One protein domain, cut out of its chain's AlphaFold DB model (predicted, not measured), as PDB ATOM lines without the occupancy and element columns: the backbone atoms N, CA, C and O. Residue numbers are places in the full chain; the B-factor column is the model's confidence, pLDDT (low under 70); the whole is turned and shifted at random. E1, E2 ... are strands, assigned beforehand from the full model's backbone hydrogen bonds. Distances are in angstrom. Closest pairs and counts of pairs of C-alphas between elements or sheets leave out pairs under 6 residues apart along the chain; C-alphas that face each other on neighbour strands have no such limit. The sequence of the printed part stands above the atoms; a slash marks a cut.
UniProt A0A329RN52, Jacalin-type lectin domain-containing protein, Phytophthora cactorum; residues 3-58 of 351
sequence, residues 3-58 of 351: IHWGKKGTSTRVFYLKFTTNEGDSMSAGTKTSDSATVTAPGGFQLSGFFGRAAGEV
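Overview. This is residues 3 to 58 of the 351 residues of the protein "Jacalin-type lectin domain-containing protein" of Phytophthora cactorum (UniProt A0A329RN52). What shape do these atoms make? Four antiparallel strands form one small sheet, in the order E3, E2, E1, E4, and a long fifth strand, E5, folds back after E4 and runs lengthwise past the sheet across a gap. The link from E3 to E4, residues 31 to 34, crosses over from one edge of the sheet to the other. What is the make-up? The printed part has 56 residues, with five named strands, E1 to E5 in that order along the chain, and no named helix; the class is all strand. How compact is it? It is loose, with a radius of gyration of the C-alphas of 12.9 A, and elongated, spanning 40 by 20 by 16 A.

Arrangement. How does the sheet begin? E1, residues 3 to 8, and E2, residues 11 to 20, form an antiparallel hairpin, with 161 degrees between their directions. C-alphas 5 and 14 face each other at 4.2 A, and N 13 and O 6 are within hydrogen-bond range at 2.8 A. Which strands stand at the edges? E3, residues 26 to 30, makes a hairpin with E2 at 160 degrees; C-alphas 28 and 18 face each other at 4.1 A, and N 19 and O 27 are 2.8 A apart. E4, residues 35 to 38, is antiparallel to E1 at 158 degrees; C-alphas 4 and 36 face each other at 4.2 A, and N 3 and O 37 are 2.9 A apart. What arrangement do they make? E1, E2 and E3 are a meander, each strand the antiparallel neighbour of the one before, and with E4 beside E1 the four are a Greek key. From edge to edge the strands' lines turn by 18 degrees and the way across the sheet turns by 50 degrees. Where is the last strand? E5, residues 45 to 54, pairs with no named strand and is apart from E1, E2, E3 and E4.

Along the chain. Where does the first strand begin? E1 starts at C-alpha 3, (14.245, 21.882, 99.313), and is 16.0 A long from first to last C-alpha. How long are the next three? E2 measures 27.6 A, starting at C-alpha 11, (-1.747, 19.774, 102.861); E3 measures 13.8 A and E4 10.9 A. Where does the last strand end? E5 is 25.5 A long and ends at C-alpha 54, (2.351, 30.271, 102.194).

Size, cuts and confidence. How large is it? The two C-alphas farthest apart, those of Gly 9 and Gly 44, are 40.1 A apart. Is anything cut, or any link long? The printed part has no cut; the links E1 to E2, E2 to E3 and E3 to E4 are tight, and E4 to E5 is short. How sure is the model? The mean pLDDT of the printed part is 86.7, and no printed residue is under 70; E5 has a mean of 81.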
ATOM      1  N   ILE A   3      15.578  21.753  98.721       93.62
ATOM      2  CA  ILE A   3      14.245  21.882  99.313       93.62
ATOM      3  C   ILE A   3      13.683  20.496  99.607       93.62
ATOM      4  O   ILE A   3      13.783  19.606  98.767       93.62
ATOM      5  N   HIS A   4      13.088  20.327 100.786       95.06
ATOM      6  CA  HIS A   4      12.379  19.109 101.169       95.06
ATOM      7  C   HIS A   4      10.932  19.426 101.539       95.06
ATOM      8  O   HIS A   4      10.657  20.430 102.207       95.06
ATOM      9  N   TRP A   5      10.009  18.560 101.129       93.62
ATOM     10  CA  TRP A   5       8.579  18.710 101.392       93.62
ATOM     11  C   TRP A   5       7.944  17.406 101.887       93.62
ATOM     12  O   TRP A   5       8.533  16.331 101.825       93.62
ATOM     13  N   GLY A   6       6.739  17.499 102.436       87.62
ATOM     14  CA  GLY A   6       5.994  16.349 102.944       87.62
ATOM     15  C   GLY A   6       4.540  16.700 103.235       87.62
ATOM     16  O   GLY A   6       4.139  17.859 103.119       87.62
ATOM     17  N   LYS A   7       3.726  15.716 103.621       86.00
ATOM     18  CA  LYS A   7       2.326  15.955 104.012       86.00
ATOM     19  C   LYS A   7       2.200  16.250 105.507       86.00
ATOM     20  O   LYS A   7       2.716  15.505 106.332       86.00
ATOM     21  N   LYS A   8       1.444  17.298 105.852       78.88
ATOM     22  CA  LYS A   8       0.985  17.609 107.217       78.88
ATOM     23  C   LYS A   8      -0.534  17.770 107.188       78.88
ATOM     24  O   LYS A   8      -1.045  18.747 106.640       78.88
ATOM     25  N   GLY A   9      -1.256  16.802 107.751       81.50
ATOM     26  CA  GLY A   9      -2.711  16.726 107.596       81.50
ATOM     27  C   GLY A   9      -3.101  16.521 106.127       81.50
ATOM     28  O   GLY A   9      -2.589  15.614 105.472       81.50
ATOM     29  N   THR A  10      -3.980  17.376 105.599       77.50
ATOM     30  CA  THR A  10      -4.443  17.329 104.199       77.50
ATOM     31  C   THR A  10      -3.558  18.110 103.216       77.50
ATOM     32  O   THR A  10      -3.737  17.964 102.007       77.50
ATOM     33  N   SER A  11      -2.577  18.887 103.696       73.31
ATOM     34  CA  SER A  11      -1.747  19.774 102.861       73.31
ATOM     35  C   SER A  11      -0.306  19.280 102.713       73.31
ATOM     36  O   SER A  11       0.271  18.704 103.637       73.31
ATOM     37  N   THR A  12       0.300  19.546 101.551       84.06
ATOM     38  CA  THR A  12       1.745  19.353 101.323       84.06
ATOM     39  C   THR A  12       2.481  20.638 101.680       84.06
ATOM     40  O   THR A  12       2.049  21.705 101.255       84.06
ATOM     41  N   ARG A  13       3.556  20.531 102.462       88.38
ATOM     42  CA  ARG A  13       4.303  21.664 103.020       88.38
ATOM     43  C   ARG A  13       5.803  21.486 102.855       88.38
ATOM     44  O   ARG A  13       6.289  20.359 102.779       88.38
ATOM     45  N   VAL A  14       6.526  22.597 102.834       90.06
ATOM     46  CA  VAL A  14       7.989  22.647 102.844       90.06
ATOM     47  C   VAL A  14       8.472  22.528 104.285       90.06
ATOM     48  O   VAL A  14       8.076  23.310 105.143       90.06
ATOM     49  N   PHE A  15       9.331  21.545 104.549       88.88
ATOM     50  CA  PHE A  15       9.844  21.259 105.893       88.88
ATOM     51  C   PHE A  15      11.310  21.632 106.074       88.88
ATOM     52  O   PHE A  15      11.734  21.833 107.209       88.88
ATOM     53  N   TYR A  16      12.082  21.727 104.988       94.19
ATOM     54  CA  TYR A  16      13.489  22.115 105.044       94.19
ATOM     55  C   TYR A  16      13.934  22.855 103.790       94.19
ATOM     56  O   TYR A  16      13.536  22.516 102.671       94.19
ATOM     57  N   LEU A  17      14.810  23.837 103.997       93.88
ATOM     58  CA  LEU A  17      15.497  24.581 102.951       93.88
ATOM     59  C   LEU A  17      16.983  24.689 103.268       93.88
ATOM     60  O   LEU A  17      17.361  24.945 104.411       93.88
ATOM     61  N   LYS A  18      17.812  24.577 102.230       91.75
ATOM     62  CA  LYS A  18      19.229  24.934 102.269       91.75
ATOM     63  C   LYS A  18      19.621  25.750 101.044       91.75
ATOM     64  O   LYS A  18      19.387  25.368  99.893       91.75
ATOM     65  N   PHE A  19      20.268  26.875 101.295       92.12
ATOM     66  CA  PHE A  19      20.872  27.730 100.285       92.12
ATOM     67  C   PHE A  19      22.381  27.574 100.328       92.12
ATOM     68  O   PHE A  19      22.960  27.418 101.398       92.12
ATOM     69  N   THR A  20      23.005  27.603  99.157       91.00
ATOM     70  CA  THR A  20      24.456  27.513  99.013       91.00
ATOM     71  C   THR A  20      24.889  28.555  97.999       91.00
ATOM     72  O   THR A  20      24.278  28.652  96.929       91.00
ATOM     73  N   THR A  21      25.880  29.365  98.360       90.25
ATOM     74  CA  THR A  21      26.461  30.389  97.486       90.25
ATOM     75  C   THR A  21      27.566  29.778  96.623       90.25
ATOM     76  O   THR A  21      27.999  28.645  96.832       90.25
ATOM     77  N   ASN A  22      28.042  30.525  95.628       86.38
ATOM     78  CA  ASN A  22      29.194  30.119  94.818       86.38
ATOM     79  C   ASN A  22      30.519  30.110  95.602       86.38
ATOM     80  O   ASN A  22      31.498  29.577  95.093       86.38
ATOM     81  N   GLU A  23      30.556  30.708  96.794       90.94
ATOM     82  CA  GLU A  23      31.727  30.736  97.684       90.94
ATOM     83  C   GLU A  23      31.759  29.528  98.636       90.94
ATOM     84  O   GLU A  23      32.719  29.341  99.372       90.94
ATOM     85  N   GLY A  24      30.741  28.661  98.578       87.75
ATOM     86  CA  GLY A  24      30.643  27.456  99.405       87.75
ATOM     87  C   GLY A  24      29.904  27.666 100.727       87.75
ATOM     88  O   GLY A  24      29.561  26.683 101.386       87.75
ATOM     89  N   ASP A  25      29.574  28.910 101.078       91.75
ATOM     90  CA  ASP A  25      28.767  29.209 102.257       91.75
ATOM     91  C   ASP A  25      27.359  28.649 102.112       91.75
ATOM     92  O   ASP A  25      26.755  28.668 101.032       91.75
ATOM     93  N   SER A  26      26.803  28.162 103.221       91.50
ATOM     94  CA  SER A  26      25.443  27.646 103.228       91.50
ATOM     95  C   SER A  26      24.655  28.045 104.461       91.50
ATOM     96  O   SER A  26      25.185  28.124 105.564       91.50
ATOM     97  N   MET A  27      23.360  28.263 104.255       90.94
ATOM     98  CA  MET A  27      22.385  28.514 105.308       90.94
ATOM     99  C   MET A  27      21.253  27.510 105.146       90.94
ATOM    100  O   MET A  27      20.740  27.333 104.040       90.94
ATOM    101  N   SER A  28      20.861  26.849 106.232       92.88
ATOM    102  CA  SER A  28      19.763  25.885 106.213       92.88
ATOM    103  C   SER A  28      18.860  26.001 107.427       92.88
ATOM    104  O   SER A  28      19.338  26.325 108.510       92.88
ATOM    105  N   ALA A  29      17.581  25.678 107.251       90.50
ATOM    106  CA  ALA A  29      16.585  25.667 108.316       90.50
ATOM    107  C   ALA A  29      15.546  24.558 108.092       90.50
ATOM    108  O   ALA A  29      15.214  24.238 106.948       90.50
ATOM    109  N   GLY A  30      15.014  24.008 109.189       92.81
ATOM    110  CA  GLY A  30      13.937  23.014 109.183       92.81
ATOM    111  C   GLY A  30      14.398  21.561 109.366       92.81
ATOM    112  O   GLY A  30      15.512  21.305 109.815       92.81
ATOM    113  N   THR A  31      13.533  20.601 109.018       90.88
ATOM    114  CA  THR A  31      13.779  19.149 109.142       90.88
ATOM    115  C   THR A  31      13.657  18.458 107.788       90.88
ATOM    116  O   THR A  31      12.656  18.618 107.092       90.88
ATOM    117  N   LYS A  32      14.675  17.684 107.400       94.94
ATOM    118  CA  LYS A  32      14.664  16.951 106.129       94.94
ATOM    119  C   LYS A  32      13.571  15.880 106.122       94.94
ATOM    120  O   LYS A  32      13.390  15.162 107.100       94.94
ATOM    121  N   THR A  33      12.891  15.750 104.991       92.88
ATOM    122  CA  THR A  33      11.909  14.691 104.705       92.88
ATOM    123  C   THR A  33      12.384  13.829 103.532       92.88
ATOM    124  O   THR A  33      13.414  14.125 102.919       92.88
ATOM    125  N   SER A  34      11.651  12.754 103.225       91.12
ATOM    126  CA  SER A  34      11.969  11.842 102.116       91.12
ATOM    127  C   SER A  34      11.873  12.510 100.744       91.12
ATOM    128  O   SER A  34      12.709  12.241  99.882       91.12
ATOM    129  N   ASP A  35      10.892  13.393 100.540       91.38
ATOM    130  CA  ASP A  35      10.705  14.070  99.259       91.38
ATOM    131  C   ASP A  35      11.566  15.333  99.198       91.38
ATOM    132  O   ASP A  35      11.462  16.215 100.055       91.38
ATOM    133  N   SER A  36      12.426  15.423  98.181       93.88
ATOM    134  CA  SER A  36      13.362  16.537  98.035       93.88
ATOM    135  C   SER A  36      13.727  16.843  96.589       93.88
ATOM    136  O   SER A  36      13.596  16.009  95.692       93.88
ATOM    137  N   ALA A  37      14.209  18.064  96.366       90.62
ATOM    138  CA  ALA A  37      14.792  18.494  95.106       90.62
ATOM    139  C   ALA A  37      15.923  19.493  95.347       90.62
ATOM    140  O   ALA A  37      15.916  20.253  96.314       90.62
ATOM    141  N   THR A  38      16.873  19.536  94.415       91.00
ATOM    142  CA  THR A  38      17.903  20.575  94.373       91.00
ATOM    143  C   THR A  38      17.791  21.359  93.075       91.00
ATOM    144  O   THR A  38      17.761  20.787  91.989       91.00
ATOM    145  N   VAL A  39      17.730  22.682  93.194       85.19
ATOM    146  CA  VAL A  39      17.655  23.628  92.081       85.19
ATOM    147  C   VAL A  39      18.908  24.496  92.079       85.19
ATOM    148  O   VAL A  39      19.196  25.195  93.058       85.19
ATOM    149  N   THR A  40      19.633  24.471  90.965       88.00
ATOM    150  CA  THR A  40      20.881  25.218  90.762       88.00
ATOM    151  C   THR A  40      20.646  26.380  89.805       88.00
ATOM    152  O   THR A  40      19.885  26.260  88.845       88.00
ATOM    153  N   ALA A  41      21.297  27.514  90.072       86.69
ATOM    154  CA  ALA A  41      21.250  28.663  89.180       86.69
ATOM    155  C   ALA A  41      21.845  28.298  87.805       86.69
ATOM    156  O   ALA A  41      22.927  27.704  87.758       86.69
ATOM    157  N   PRO A  42      21.203  28.675  86.687       85.81
ATOM    158  CA  PRO A  42      21.839  28.605  85.376       85.81
ATOM    159  C   PRO A  42      23.128  29.441  85.336       85.81
ATOM    160  O   PRO A  42      23.252  30.451  86.032       85.81
ATOM    161  N   GLY A  43      24.088  29.057  84.490       87.25
ATOM    162  CA  GLY A  43      25.368  29.761  84.369       87.25
ATOM    163  C   GLY A  43      25.195  31.265  84.110       87.25
ATOM    164  O   GLY A  43      24.503  31.673  83.181       87.25
ATOM    165  N   GLY A  44      25.822  32.099  84.946       86.50
ATOM    166  CA  GLY A  44      25.730  33.560  84.854       86.50
ATOM    167  C   GLY A  44      24.484  34.181  85.498       86.50
ATOM    168  O   GLY A  44      24.289  35.392  85.373       86.50
ATOM    169  N   PHE A  45      23.664  33.395  86.200       88.81
ATOM    170  CA  PHE A  45      22.521  33.877  86.972       88.81
ATOM    171  C   PHE A  45      22.796  33.816  88.477       88.81
ATOM    172  O   PHE A  45      23.605  33.018  88.945       88.81
ATOM    173  N   GLN A  46      22.124  34.676  89.234       87.44
ATOM    174  CA  GLN A  46      22.123  34.684  90.691       87.44
ATOM    175  C   GLN A  46      20.699  34.568  91.222       87.44
ATOM    176  O   GLN A  46      19.736  34.946  90.549       87.44
ATOM    177  N   LEU A  47      20.577  34.046  92.441       84.44
ATOM    178  CA  LEU A  47      19.330  34.090  93.193       84.44
ATOM    179  C   LEU A  47      18.942  35.554  93.410       84.44
ATOM    180  O   LEU A  47      19.775  36.354  93.825       84.44
ATOM    181  N   SER A  48      17.702  35.929  93.115       82.19
ATOM    182  CA  SER A  48      17.241  37.316  93.304       82.19
ATOM    183  C   SER A  48      15.881  37.433  93.962       82.19
ATOM    184  O   SER A  48      15.431  38.536  94.245       82.19
ATOM    185  N   GLY A  49      15.227  36.308  94.216       81.50
ATOM    186  CA  GLY A  49      13.967  36.292  94.926       81.50
ATOM    187  C   GLY A  49      13.335  34.916  94.919       81.50
ATOM    188  O   GLY A  49      13.870  33.953  94.361       81.50
ATOM    189  N   PHE A  50      12.157  34.865  95.520       82.38
ATOM    190  CA  PHE A  50      11.339  33.673  95.642       82.38
ATOM    191  C   PHE A  50       9.931  33.961  95.135       82.38
ATOM    192  O   PHE A  50       9.483  35.105  95.131       82.38
ATOM    193  N   PHE A  51       9.228  32.915  94.729       73.12
ATOM    194  CA  PHE A  51       7.789  32.945  94.490       73.12
ATOM    195  C   PHE A  51       7.185  31.665  95.056       73.12
ATOM    196  O   PHE A  51       7.859  30.643  95.102       73.12
ATOM    197  N   GLY A  52       5.936  31.676  95.506       77.62
ATOM    198  CA  GLY A  52       5.401  30.498  96.175       77.62
ATOM    199  C   GLY A  52       3.986  30.662  96.693       77.62
ATOM    200  O   GLY A  52       3.250  31.544  96.250       77.62
ATOM    201  N   ARG A  53       3.624  29.777  97.624       75.00
ATOM    202  CA  ARG A  53       2.397  29.824  98.420       75.00
ATOM    203  C   ARG A  53       2.758  29.586  99.878       75.00
ATOM    204  O   ARG A  53       3.497  28.646 100.176       75.00
ATOM    205  N   ALA A  54       2.222  30.418 100.757       74.38
ATOM    206  CA  ALA A  54       2.351  30.271 102.194       74.38
ATOM    207  C   ALA A  54       1.059  30.731 102.873       74.38
ATOM    208  O   ALA A  54       0.324  31.549 102.325       74.38
ATOM    209  N   ALA A  55       0.814  30.200 104.063       70.50
ATOM    210  CA  ALA A  55      -0.196  30.681 104.997       70.50
ATOM    211  C   ALA A  55       0.440  30.686 106.395       70.50
ATOM    212  O   ALA A  55       1.433  31.373 106.611       70.50
ATOM    213  N   GLY A  56      -0.045  29.851 107.319       70.38
ATOM    214  CA  GLY A  56       0.648  29.604 108.592       70.38
ATOM    215  C   GLY A  56       1.991  28.872 108.443       70.38
ATOM    216  O   GLY A  56       2.771  28.848 109.383       70.38
ATOM    217  N   GLU A  57       2.260  28.268 107.281       77.56
ATOM    218  CA  GLU A  57       3.520  27.607 106.914       77.56
ATOM    219  C   GLU A  57       3.781  27.795 105.406       77.56
ATOM    220  O   GLU A  57       2.895  28.241 104.673       77.56
ATOM    221  N   VAL A  58       4.967  27.416 104.915       84.12
ATOM    222  CA  VAL A  58       5.293  27.436 103.476       84.12
ATOM    223  C   VAL A  58       4.773  26.168 102.794       84.12
ATOM    224  O   VAL A  58       5.216  25.065 103.107       84.12
TER     225      VAL A  58